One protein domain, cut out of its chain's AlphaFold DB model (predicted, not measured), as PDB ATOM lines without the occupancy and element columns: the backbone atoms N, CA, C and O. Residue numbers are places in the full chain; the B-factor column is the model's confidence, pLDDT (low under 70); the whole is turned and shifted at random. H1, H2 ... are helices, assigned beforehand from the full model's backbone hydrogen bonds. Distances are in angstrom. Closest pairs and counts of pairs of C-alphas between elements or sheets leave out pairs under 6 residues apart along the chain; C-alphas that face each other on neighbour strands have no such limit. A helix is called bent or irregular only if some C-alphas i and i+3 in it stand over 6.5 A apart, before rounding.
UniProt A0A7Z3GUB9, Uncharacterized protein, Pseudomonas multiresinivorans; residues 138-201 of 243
ATOM      1  N   ASP A 138       1.698  52.500  16.625       93.12
ATOM      2  CA  ASP A 138       2.929  51.982  17.235       93.12
ATOM      3  C   ASP A 138       4.160  52.844  16.922       93.12
ATOM      4  O   ASP A 138       5.120  52.828  17.687       93.12
ATOM      5  N   TRP A 139       4.132  53.621  15.833       94.69
ATOM      6  CA  TRP A 139       5.217  54.531  15.446       94.69
ATOM      7  C   TRP A 139       5.215  55.844  16.239       94.69
ATOM      8  O   TRP A 139       6.051  56.709  15.995       94.69
ATOM      9  N   LYS A 140       4.299  56.007  17.204       93.50
ATOM     10  CA  LYS A 140       4.414  57.058  18.227       93.50
ATOM     11  C   LYS A 140       5.569  56.798  19.198       93.50
ATOM     12  O   LYS A 140       6.002  57.724  19.872       93.50
ATOM     13  N   ASP A 141       6.021  55.548  19.295       95.56
ATOM     14  CA  ASP A 141       7.252  55.177  19.986       95.56
ATOM     15  C   ASP A 141       8.425  55.303  19.005       95.56
ATOM     16  O   ASP A 141       8.528  54.535  18.041       95.56
ATOM     17  N   ASP A 142       9.309  56.268  19.260       92.06
ATOM     18  CA  ASP A 142      10.443  56.579  18.388       92.06
ATOM     19  C   ASP A 142      11.388  55.381  18.193       92.06
ATOM     20  O   ASP A 142      11.962  55.217  17.113       92.06
ATOM     21  N   ALA A 143      11.528  54.498  19.191       95.12
ATOM     22  CA  ALA A 143      12.381  53.318  19.072       95.12
ATOM     23  C   ALA A 143      11.776  52.291  18.103       95.12
ATOM     24  O   ALA A 143      12.491  51.726  17.271       95.12
ATOM     25  N   LYS A 144      10.454  52.082  18.169       94.62
ATOM     26  CA  LYS A 144       9.740  51.200  17.230       94.62
ATOM     27  C   LYS A 144       9.721  51.779  15.821       94.62
ATOM     28  O   LYS A 144       9.964  51.040  14.867       94.62
ATOM     29  N   ALA A 145       9.466  53.082  15.699       93.31
ATOM     30  CA  ALA A 145       9.472  53.777  14.418       93.31
ATOM     31  C   ALA A 145      10.844  53.664  13.743       93.31
ATOM     32  O   ALA A 145      10.927  53.196  12.613       93.31
ATOM     33  N   SER A 146      11.923  53.997  14.458       93.69
ATOM     34  CA  SER A 146      13.290  53.944  13.930       93.69
ATOM     35  C   SER A 146      13.706  52.525  13.521       93.69
ATOM     36  O   SER A 146      14.257  52.320  12.437       93.69
ATOM     37  N   ALA A 147      13.370  51.517  14.336       95.25
ATOM     38  CA  ALA A 147      13.654  50.123  14.007       95.25
ATOM     39  C   ALA A 147      12.930  49.666  12.727       95.25
ATOM     40  O   ALA A 147      13.546  49.050  11.854       95.25
ATOM     41  N   GLU A 148      11.637  49.979  12.585       94.81
ATOM     42  CA  GLU A 148      10.862  49.575  11.408       94.81
ATOM     43  C   GLU A 148      11.241  50.394  10.163       94.81
ATOM     44  O   GLU A 148      11.348  49.827   9.078       94.81
ATOM     45  N   GLN A 149      11.552  51.686  10.305       94.50
ATOM     46  CA  GLN A 149      12.104  52.516   9.227       94.50
ATOM     47  C   GLN A 149      13.440  51.969   8.713       94.50
ATOM     48  O   GLN A 149      13.642  51.881   7.501       94.50
ATOM     49  N   GLY A 150      14.335  51.549   9.612       95.12
ATOM     50  CA  GLY A 150      15.595  50.907   9.242       95.12
ATOM     51  C   GLY A 150      15.384  49.595   8.484       95.12
ATOM     52  O   GLY A 150      16.042  49.352   7.469       95.12
ATOM     53  N   ALA A 151      14.427  48.771   8.925       96.31
ATOM     54  CA  ALA A 151      14.068  47.530   8.239       96.31
ATOM     55  C   ALA A 151      13.491  47.787   6.836       96.31
ATOM     56  O   ALA A 151      13.918  47.147   5.875       96.31
ATOM     57  N   ILE A 152      12.586  48.764   6.700       96.25
ATOM     58  CA  ILE A 152      11.999  49.161   5.412       96.25
ATOM     59  C   ILE A 152      13.079  49.691   4.466       96.25
ATOM     60  O   ILE A 152      13.136  49.272   3.313       96.25
ATOM     61  N   SER A 153      13.961  50.571   4.950       96.19
ATOM     62  CA  SER A 153      15.068  51.121   4.159       96.19
ATOM     63  C   SER A 153      15.970  50.010   3.619       96.19
ATOM     64  O   SER A 153      16.228  49.945   2.418       96.19
ATOM     65  N   LYS A 154      16.356  49.054   4.472       96.62
ATOM     66  CA  LYS A 154      17.132  47.882   4.051       96.62
ATOM     67  C   LYS A 154      16.384  47.031   3.020       96.62
ATOM     68  O   LYS A 154      16.974  46.615   2.028       96.62
ATOM     69  N   PHE A 155      15.092  46.781   3.232       96.88
ATOM     70  CA  PHE A 155      14.273  46.030   2.282       96.88
ATOM     71  C   PHE A 155      14.224  46.707   0.903       96.88
ATOM     72  O   PHE A 155      14.378  46.022  -0.106       96.88
ATOM     73  N   LEU A 156      14.056  48.032   0.853       96.69
ATOM     74  CA  LEU A 156      14.052  48.803  -0.394       96.69
ATOM     75  C   LEU A 156      15.419  48.775  -1.089       96.69
ATOM     76  O   LEU A 156      15.475  48.556  -2.297       96.69
ATOM     77  N   GLN A 157      16.519  48.879  -0.338       97.12
ATOM     78  CA  GLN A 157      17.870  48.705  -0.888       97.12
ATOM     79  C   GLN A 157      18.053  47.317  -1.517       97.12
ATOM     80  O   GLN A 157      18.597  47.192  -2.611       97.12
ATOM     81  N   GLU A 158      17.537  46.263  -0.878       95.75
ATOM     82  CA  GLU A 158      17.535  44.907  -1.443       95.75
ATOM     83  C   GLU A 158      16.646  44.770  -2.696       95.75
ATOM     84  O   GLU A 158      16.834  43.824  -3.462       95.75
ATOM     85  N   GLN A 159      15.684  45.678  -2.911       95.00
ATOM     86  CA  GLN A 159      14.899  45.771  -4.153       95.00
ATOM     87  C   GLN A 159      15.578  46.629  -5.237       95.00
ATOM     88  O   GLN A 159      15.066  46.691  -6.352       95.00
ATOM     89  N   GLY A 160      16.720  47.258  -4.940       95.75
ATOM     90  CA  GLY A 160      17.491  48.061  -5.891       95.75
ATOM     91  C   GLY A 160      17.261  49.571  -5.819       95.75
ATOM     92  O   GLY A 160      17.782  50.272  -6.679       95.75
ATOM     93  N   PHE A 161      16.527  50.070  -4.817       96.62
ATOM     94  CA  PHE A 161      16.418  51.511  -4.573       96.62
ATOM     95  C   PHE A 161      17.711  52.057  -3.965       96.62
ATOM     96  O   PHE A 161      18.311  51.424  -3.087       96.62
ATOM     97  N   ASP A 162      18.115  53.251  -4.385       96.38
ATOM     98  CA  ASP A 162      19.257  53.937  -3.789       96.38
ATOM     99  C   ASP A 162      18.878  54.724  -2.516       96.38
ATOM    100  O   ASP A 162      17.711  54.855  -2.132       96.38
ATOM    101  N   SER A 163      19.882  55.239  -1.798       93.44
ATOM    102  CA  SER A 163      19.633  55.979  -0.557       93.44
ATOM    103  C   SER A 163      18.937  57.326  -0.771       93.44
ATOM    104  O   SER A 163      18.245  57.782   0.137       93.44
ATOM    105  N   ALA A 164      19.120  57.970  -1.926       94.81
ATOM    106  CA  ALA A 164      18.488  59.249  -2.238       94.81
ATOM    107  C   ALA A 164      16.994  59.059  -2.545       94.81
ATOM    108  O   ALA A 164      16.168  59.811  -2.031       94.81
ATOM    109  N   GLU A 165      16.637  58.012  -3.289       94.00
ATOM    110  CA  GLU A 165      15.253  57.628  -3.573       94.00
ATOM    111  C   GLU A 165      14.489  57.309  -2.287       94.00
ATOM    112  O   GLU A 165      13.372  57.785  -2.097       94.00
ATOM    113  N   ILE A 166      15.109  56.562  -1.367       94.06
ATOM    114  CA  ILE A 166      14.497  56.218  -0.076       94.06
ATOM    115  C   ILE A 166      14.285  57.473   0.784       94.06
ATOM    116  O   ILE A 166      13.237  57.617   1.412       94.06
ATOM    117  N   GLN A 167      15.248  58.399   0.810       91.06
ATOM    118  CA  GLN A 167      15.124  59.655   1.564       91.06
ATOM    119  C   GLN A 167      14.096  60.618   0.960       91.06
ATOM    120  O   GLN A 167      13.503  61.412   1.689       91.06
ATOM    121  N   ALA A 168      13.850  60.535  -0.347       92.00
ATOM    122  CA  ALA A 168      12.847  61.343  -1.034       92.00
ATOM    123  C   ALA A 168      11.398  60.876  -0.775       92.00
ATOM    124  O   ALA A 168      10.450  61.547  -1.196       92.00
ATOM    125  N   VAL A 169      11.190  59.749  -0.081       92.06
ATOM    126  CA  VAL A 169       9.849  59.241   0.233       92.06
ATOM    127  C   VAL A 169       9.176  60.113   1.296       92.06
ATOM    128  O   VAL A 169       9.408  59.968   2.493       92.06
ATOM    129  N   ILE A 170       8.290  61.000   0.841       90.31
ATOM    130  CA  ILE A 170       7.511  61.904   1.703       90.31
ATOM    131  C   ILE A 170       6.091  61.381   1.957       90.31
ATOM    132  O   ILE A 170       5.550  61.518   3.052       90.31
ATOM    133  N   ASP A 171       5.463  60.806   0.934       95.50
ATOM    134  CA  ASP A 171       4.070  60.370   1.007       95.50
ATOM    135  C   ASP A 171       3.930  59.119   1.887       95.50
ATOM    136  O   ASP A 171       4.545  58.077   1.628       95.50
ATOM    137  N   HIS A 172       3.078  59.209   2.911       95.81
ATOM    138  CA  HIS A 172       2.848  58.122   3.861       95.81
ATOM    139  C   HIS A 172       2.369  56.828   3.189       95.81
ATOM    140  O   HIS A 172       2.647  55.735   3.684       95.81
ATOM    141  N   ARG A 173       1.680  56.918   2.046       96.44
ATOM    142  CA  ARG A 173       1.170  55.758   1.301       96.44
ATOM    143  C   ARG A 173       2.302  54.890   0.767       96.44
ATOM    144  O   ARG A 173       2.195  53.668   0.812       96.44
ATOM    145  N   HIS A 174       3.400  55.499   0.319       95.94
ATOM    146  CA  HIS A 174       4.577  54.755  -0.132       95.94
ATOM    147  C   HIS A 174       5.233  54.001   1.027       95.94
ATOM    148  O   HIS A 174       5.591  52.835   0.871       95.94
ATOM    149  N   VAL A 175       5.313  54.626   2.206       95.19
ATOM    150  CA  VAL A 175       5.830  53.979   3.421       95.19
ATOM    151  C   VAL A 175       4.977  52.766   3.797       95.19
ATOM    152  O   VAL A 175       5.518  51.699   4.083       95.19
ATOM    153  N   LEU A 176       3.646  52.899   3.747       96.31
ATOM    154  CA  LEU A 176       2.719  51.800   4.033       96.31
ATOM    155  C   LEU A 176       2.881  50.638   3.044       96.31
ATOM    156  O   LEU A 176       3.007  49.495   3.471       96.31
ATOM    157  N   ILE A 177       2.952  50.923   1.741       97.19
ATOM    158  CA  ILE A 177       3.145  49.890   0.711       97.19
ATOM    159  C   ILE A 177       4.490  49.179   0.894       97.19
ATOM    160  O   ILE A 177       4.541  47.950   0.847       97.19
ATOM    161  N   ALA A 178       5.571  49.925   1.134       96.25
ATOM    162  CA  ALA A 178       6.894  49.347   1.353       96.25
ATOM    163  C   ALA A 178       6.914  48.445   2.596       96.25
ATOM    164  O   ALA A 178       7.435  47.328   2.555       96.25
ATOM    165  N   ARG A 179       6.278  48.894   3.683       96.00
ATOM    166  CA  ARG A 179       6.110  48.114   4.912       96.00
ATOM    167  C   ARG A 179       5.323  46.829   4.675       96.00
ATOM    168  O   ARG A 179       5.732  45.768   5.144       96.00
ATOM    169  N   ASP A 180       4.200  46.912   3.973       96.94
ATOM    170  CA  ASP A 180       3.339  45.758   3.721       96.94
ATOM    171  C   ASP A 180       4.028  44.746   2.798       96.94
ATOM    172  O   ASP A 180       3.995  43.544   3.068       96.94
ATOM    173  N   ALA A 181       4.739  45.219   1.771       96.94
ATOM    174  CA  ALA A 181       5.551  44.382   0.893       96.94
ATOM    175  C   ALA A 181       6.675  43.660   1.658       96.94
ATOM    176  O   ALA A 181       6.859  42.451   1.490       96.94
ATOM    177  N   MET A 182       7.385  44.375   2.538       96.56
ATOM    178  CA  MET A 182       8.416  43.801   3.406       96.56
ATOM    179  C   MET A 182       7.830  42.702   4.301       96.56
ATOM    180  O   MET A 182       8.290  41.559   4.268       96.56
ATOM    181  N   ARG A 183       6.761  43.013   5.048       95.50
ATOM    182  CA  ARG A 183       6.108  42.060   5.960       95.50
ATOM    183  C   ARG A 183       5.568  40.840   5.223       95.50
ATOM    184  O   ARG A 183       5.678  39.722   5.724       95.50
ATOM    185  N   TYR A 184       5.007  41.032   4.034       96.31
ATOM    186  CA  TYR A 184       4.557  39.928   3.196       96.31
ATOM    187  C   TYR A 184       5.719  39.007   2.808       96.31
ATOM    188  O   TYR A 184       5.605  37.783   2.920       96.31
ATOM    189  N   ARG A 185       6.866  39.573   2.411       94.00
ATOM    190  CA  ARG A 185       8.055  38.784   2.067       94.00
ATOM    191  C   ARG A 185       8.581  37.989   3.261       94.00
ATOM    192  O   ARG A 185       8.877  36.803   3.104       94.00
ATOM    193  N   ASP A 186       8.617  38.594   4.444       92.12
ATOM    194  CA  ASP A 186       9.032  37.923   5.680       92.12
ATOM    195  C   ASP A 186       8.089  36.776   6.054       92.12
ATOM    196  O   ASP A 186       8.538  35.681   6.400       92.12
ATOM    197  N   LEU A 187       6.774  36.983   5.934       94.06
ATOM    198  CA  LEU A 187       5.779  35.934   6.161       94.06
ATOM    199  C   LEU A 187       5.974  34.753   5.205       94.06
ATOM    200  O   LEU A 187       5.979  33.603   5.644       94.06
ATOM    201  N   MET A 188       6.198  35.021   3.916       93.06
ATOM    202  CA  MET A 188       6.440  33.980   2.914       93.06
ATOM    203  C   MET A 188       7.749  33.220   3.168       93.06
ATOM    204  O   MET A 188       7.792  31.991   3.053       93.06
ATOM    205  N   ALA A 189       8.815  33.925   3.556       91.00
ATOM    206  CA  ALA A 189      10.090  33.310   3.916       91.00
ATOM    207  C   ALA A 189       9.958  32.419   5.164       91.00
ATOM    208  O   ALA A 189      10.415  31.271   5.160       91.00
ATOM    209  N   ASN A 190       9.266  32.906   6.195       88.81
ATOM    210  CA  ASN A 190       9.011  32.169   7.430       88.81
ATOM    211  C   ASN A 190       8.127  30.939   7.197       88.81
ATOM    212  O   ASN A 190       8.451  29.861   7.695       88.81
ATOM    213  N   ALA A 191       7.069  31.060   6.392       87.88
ATOM    214  CA  ALA A 191       6.217  29.933   6.019       87.88
ATOM    215  C   ALA A 191       7.020  28.838   5.298       87.88
ATOM    216  O   ALA A 191       6.911  27.657   5.629       87.88
ATOM    217  N   LYS A 192       7.906  29.222   4.368       86.38
ATOM    218  CA  LYS A 192       8.802  28.284   3.675       86.38
ATOM    219  C   LYS A 192       9.796  27.619   4.633       86.38
ATOM    220  O   LYS A 192      10.043  26.419   4.517       86.38
ATOM    221  N   ALA A 193      10.356  28.369   5.581       86.06
ATOM    222  CA  ALA A 193      11.271  27.834   6.587       86.06
ATOM    223  C   ALA A 193      10.572  26.861   7.552       86.06
ATOM    224  O   ALA A 193      11.117  25.803   7.865       86.06
ATOM    225  N   GLN A 194       9.350  27.179   7.990       82.31
ATOM    226  CA  GLN A 194       8.536  26.287   8.819       82.31
ATOM    227  C   GLN A 194       8.140  25.016   8.063       82.31
ATOM    228  O   GLN A 194       8.281  23.926   8.608       82.31
ATOM    229  N   ALA A 195       7.736  25.129   6.794       80.12
ATOM    230  CA  ALA A 195       7.431  23.970   5.959       80.12
ATOM    231  C   ALA A 195       8.642  23.032   5.813       80.12
ATOM    232  O   ALA A 195       8.492  21.820   5.956       80.12
ATOM    233  N   LYS A 196       9.851  23.579   5.612       80.12
ATOM    234  CA  LYS A 196      11.093  22.785   5.607       80.12
ATOM    235  C   LYS A 196      11.338  22.082   6.942       80.12
ATOM    236  O   LYS A 196      11.583  20.883   6.943       80.12
ATOM    237  N   LYS A 197      11.188  22.780   8.074       77.38
ATOM    238  CA  LYS A 197      11.349  22.176   9.410       77.38
ATOM    239  C   LYS A 197      10.364  21.034   9.670       77.38
ATOM    240  O   LYS A 197      10.738  20.060  10.309       77.38
ATOM    241  N   VAL A 198       9.125  21.134   9.184       77.56
ATOM    242  CA  VAL A 198       8.132  20.050   9.300       77.56
ATOM    243  C   VAL A 198       8.498  18.859   8.410       77.56
ATOM    244  O   VAL A 198       8.303  17.721   8.824       77.56
ATOM    245  N   GLN A 199       9.050  19.096   7.216       73.75
ATOM    246  CA  GLN A 199       9.520  18.025   6.326       73.75
ATOM    247  C   GLN A 199      10.782  17.326   6.852       73.75
ATOM    248  O   GLN A 199      10.913  16.115   6.698       73.75
ATOM    249  N   GLU A 200      11.694  18.074   7.471       75.50
ATOM    250  CA  GLU A 200      12.935  17.560   8.067       75.50
ATOM    251  C   GLU A 200      12.721  16.950   9.462       75.50
ATOM    252  O   GLU A 200      13.583  16.220   9.957       75.50
ATOM    253  N   ALA A 201      11.578  17.216  10.107       67.00
ATOM    254  CA  ALA A 201      11.231  16.577  11.368       67.00
ATOM    255  C   ALA A 201      11.103  15.057  11.157       67.00
ATOM    256  O   ALA A 201      10.417  14.623  10.226       67.00
TER     257      ALA A 201
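What this domain is: This is residues 138 to 201 of the 243 residues of an uncharacterized protein of Pseudomonas multiresinivorans (UniProt A0A7Z3GUB9). One long helix, H3, is crossed at about a right angle by the shorter helix H1, which meets it in its first half, and the two make an uneven cross. The small helix H2 sits beside the later part of H1, with the chain folding back through it to the start of H3, while residues 186 to 201 stick out as a long arm made mostly of H3. The printed part has 64 residues with three named helices, in the order H1, H2, H3, and no named strand; its class is all helix. The whole is loose, with a radius of gyration of the C-alphas of 14.6 A, and elongated, spanning 46 by 28 by 17 A.

Where its parts are: H3, the longest helix, is residues 172 to 200 and measures 42.0 A from first to last C-alpha, from C-alpha 172 at (2.848, 58.122, 3.861) to C-alpha 200 at (12.935, 17.560, 8.067). H1 is residues 142 to 158, 24.1 A long, and begins at C-alpha 142 at (10.443, 56.579, 18.388). H2 is residues 163 to 167, five residues. No helix is bent or irregular.

How they stand to each other: H3 and H1 touch, with 5 pairs of C-alphas within 8 A. The closest C-alphas of the two are those of Arg 179 and Ile 152, 6.0 A apart. H3 touches H1 with residues 178 to 182 alone, and H1 touches H3 with residues 152 to 156 alone. Their lines stand at 76 degrees, about perpendicular. H1 and H2 only just touch, with 3 pairs of C-alphas within 8 A; the closest are those of Ser 153 and Ile 166, 6.7 A apart. H1 touches H2 with residues 153 to 157 alone. H2 and H3 are apart, though they follow each other in the chain. In H1, H2 and H3 every backbone O i to N i+4 pair is within hydrogen-bond range.

The domain as a whole: The two C-alphas farthest apart are those of Ile 170 and Ala 201, at 46.5 A. Three stretches stand free: residues 140 to 146, of which 142 to 146 belong to H1; residues 168 to 174, of which 172 to 174 belong to H3; and residues 186 to 201, of which 186 to 200 belong to H3. Without them the body has 34 residues and spans 26 by 20 by 14 A, with a radius of gyration of 9.2 A. The links H1 to H2 and H2 to H3 are both tight, with 4 residues each. The printed part has no cut. The mean pLDDT of the printed part is 92.1, and one residue, Ala 201, is under 70.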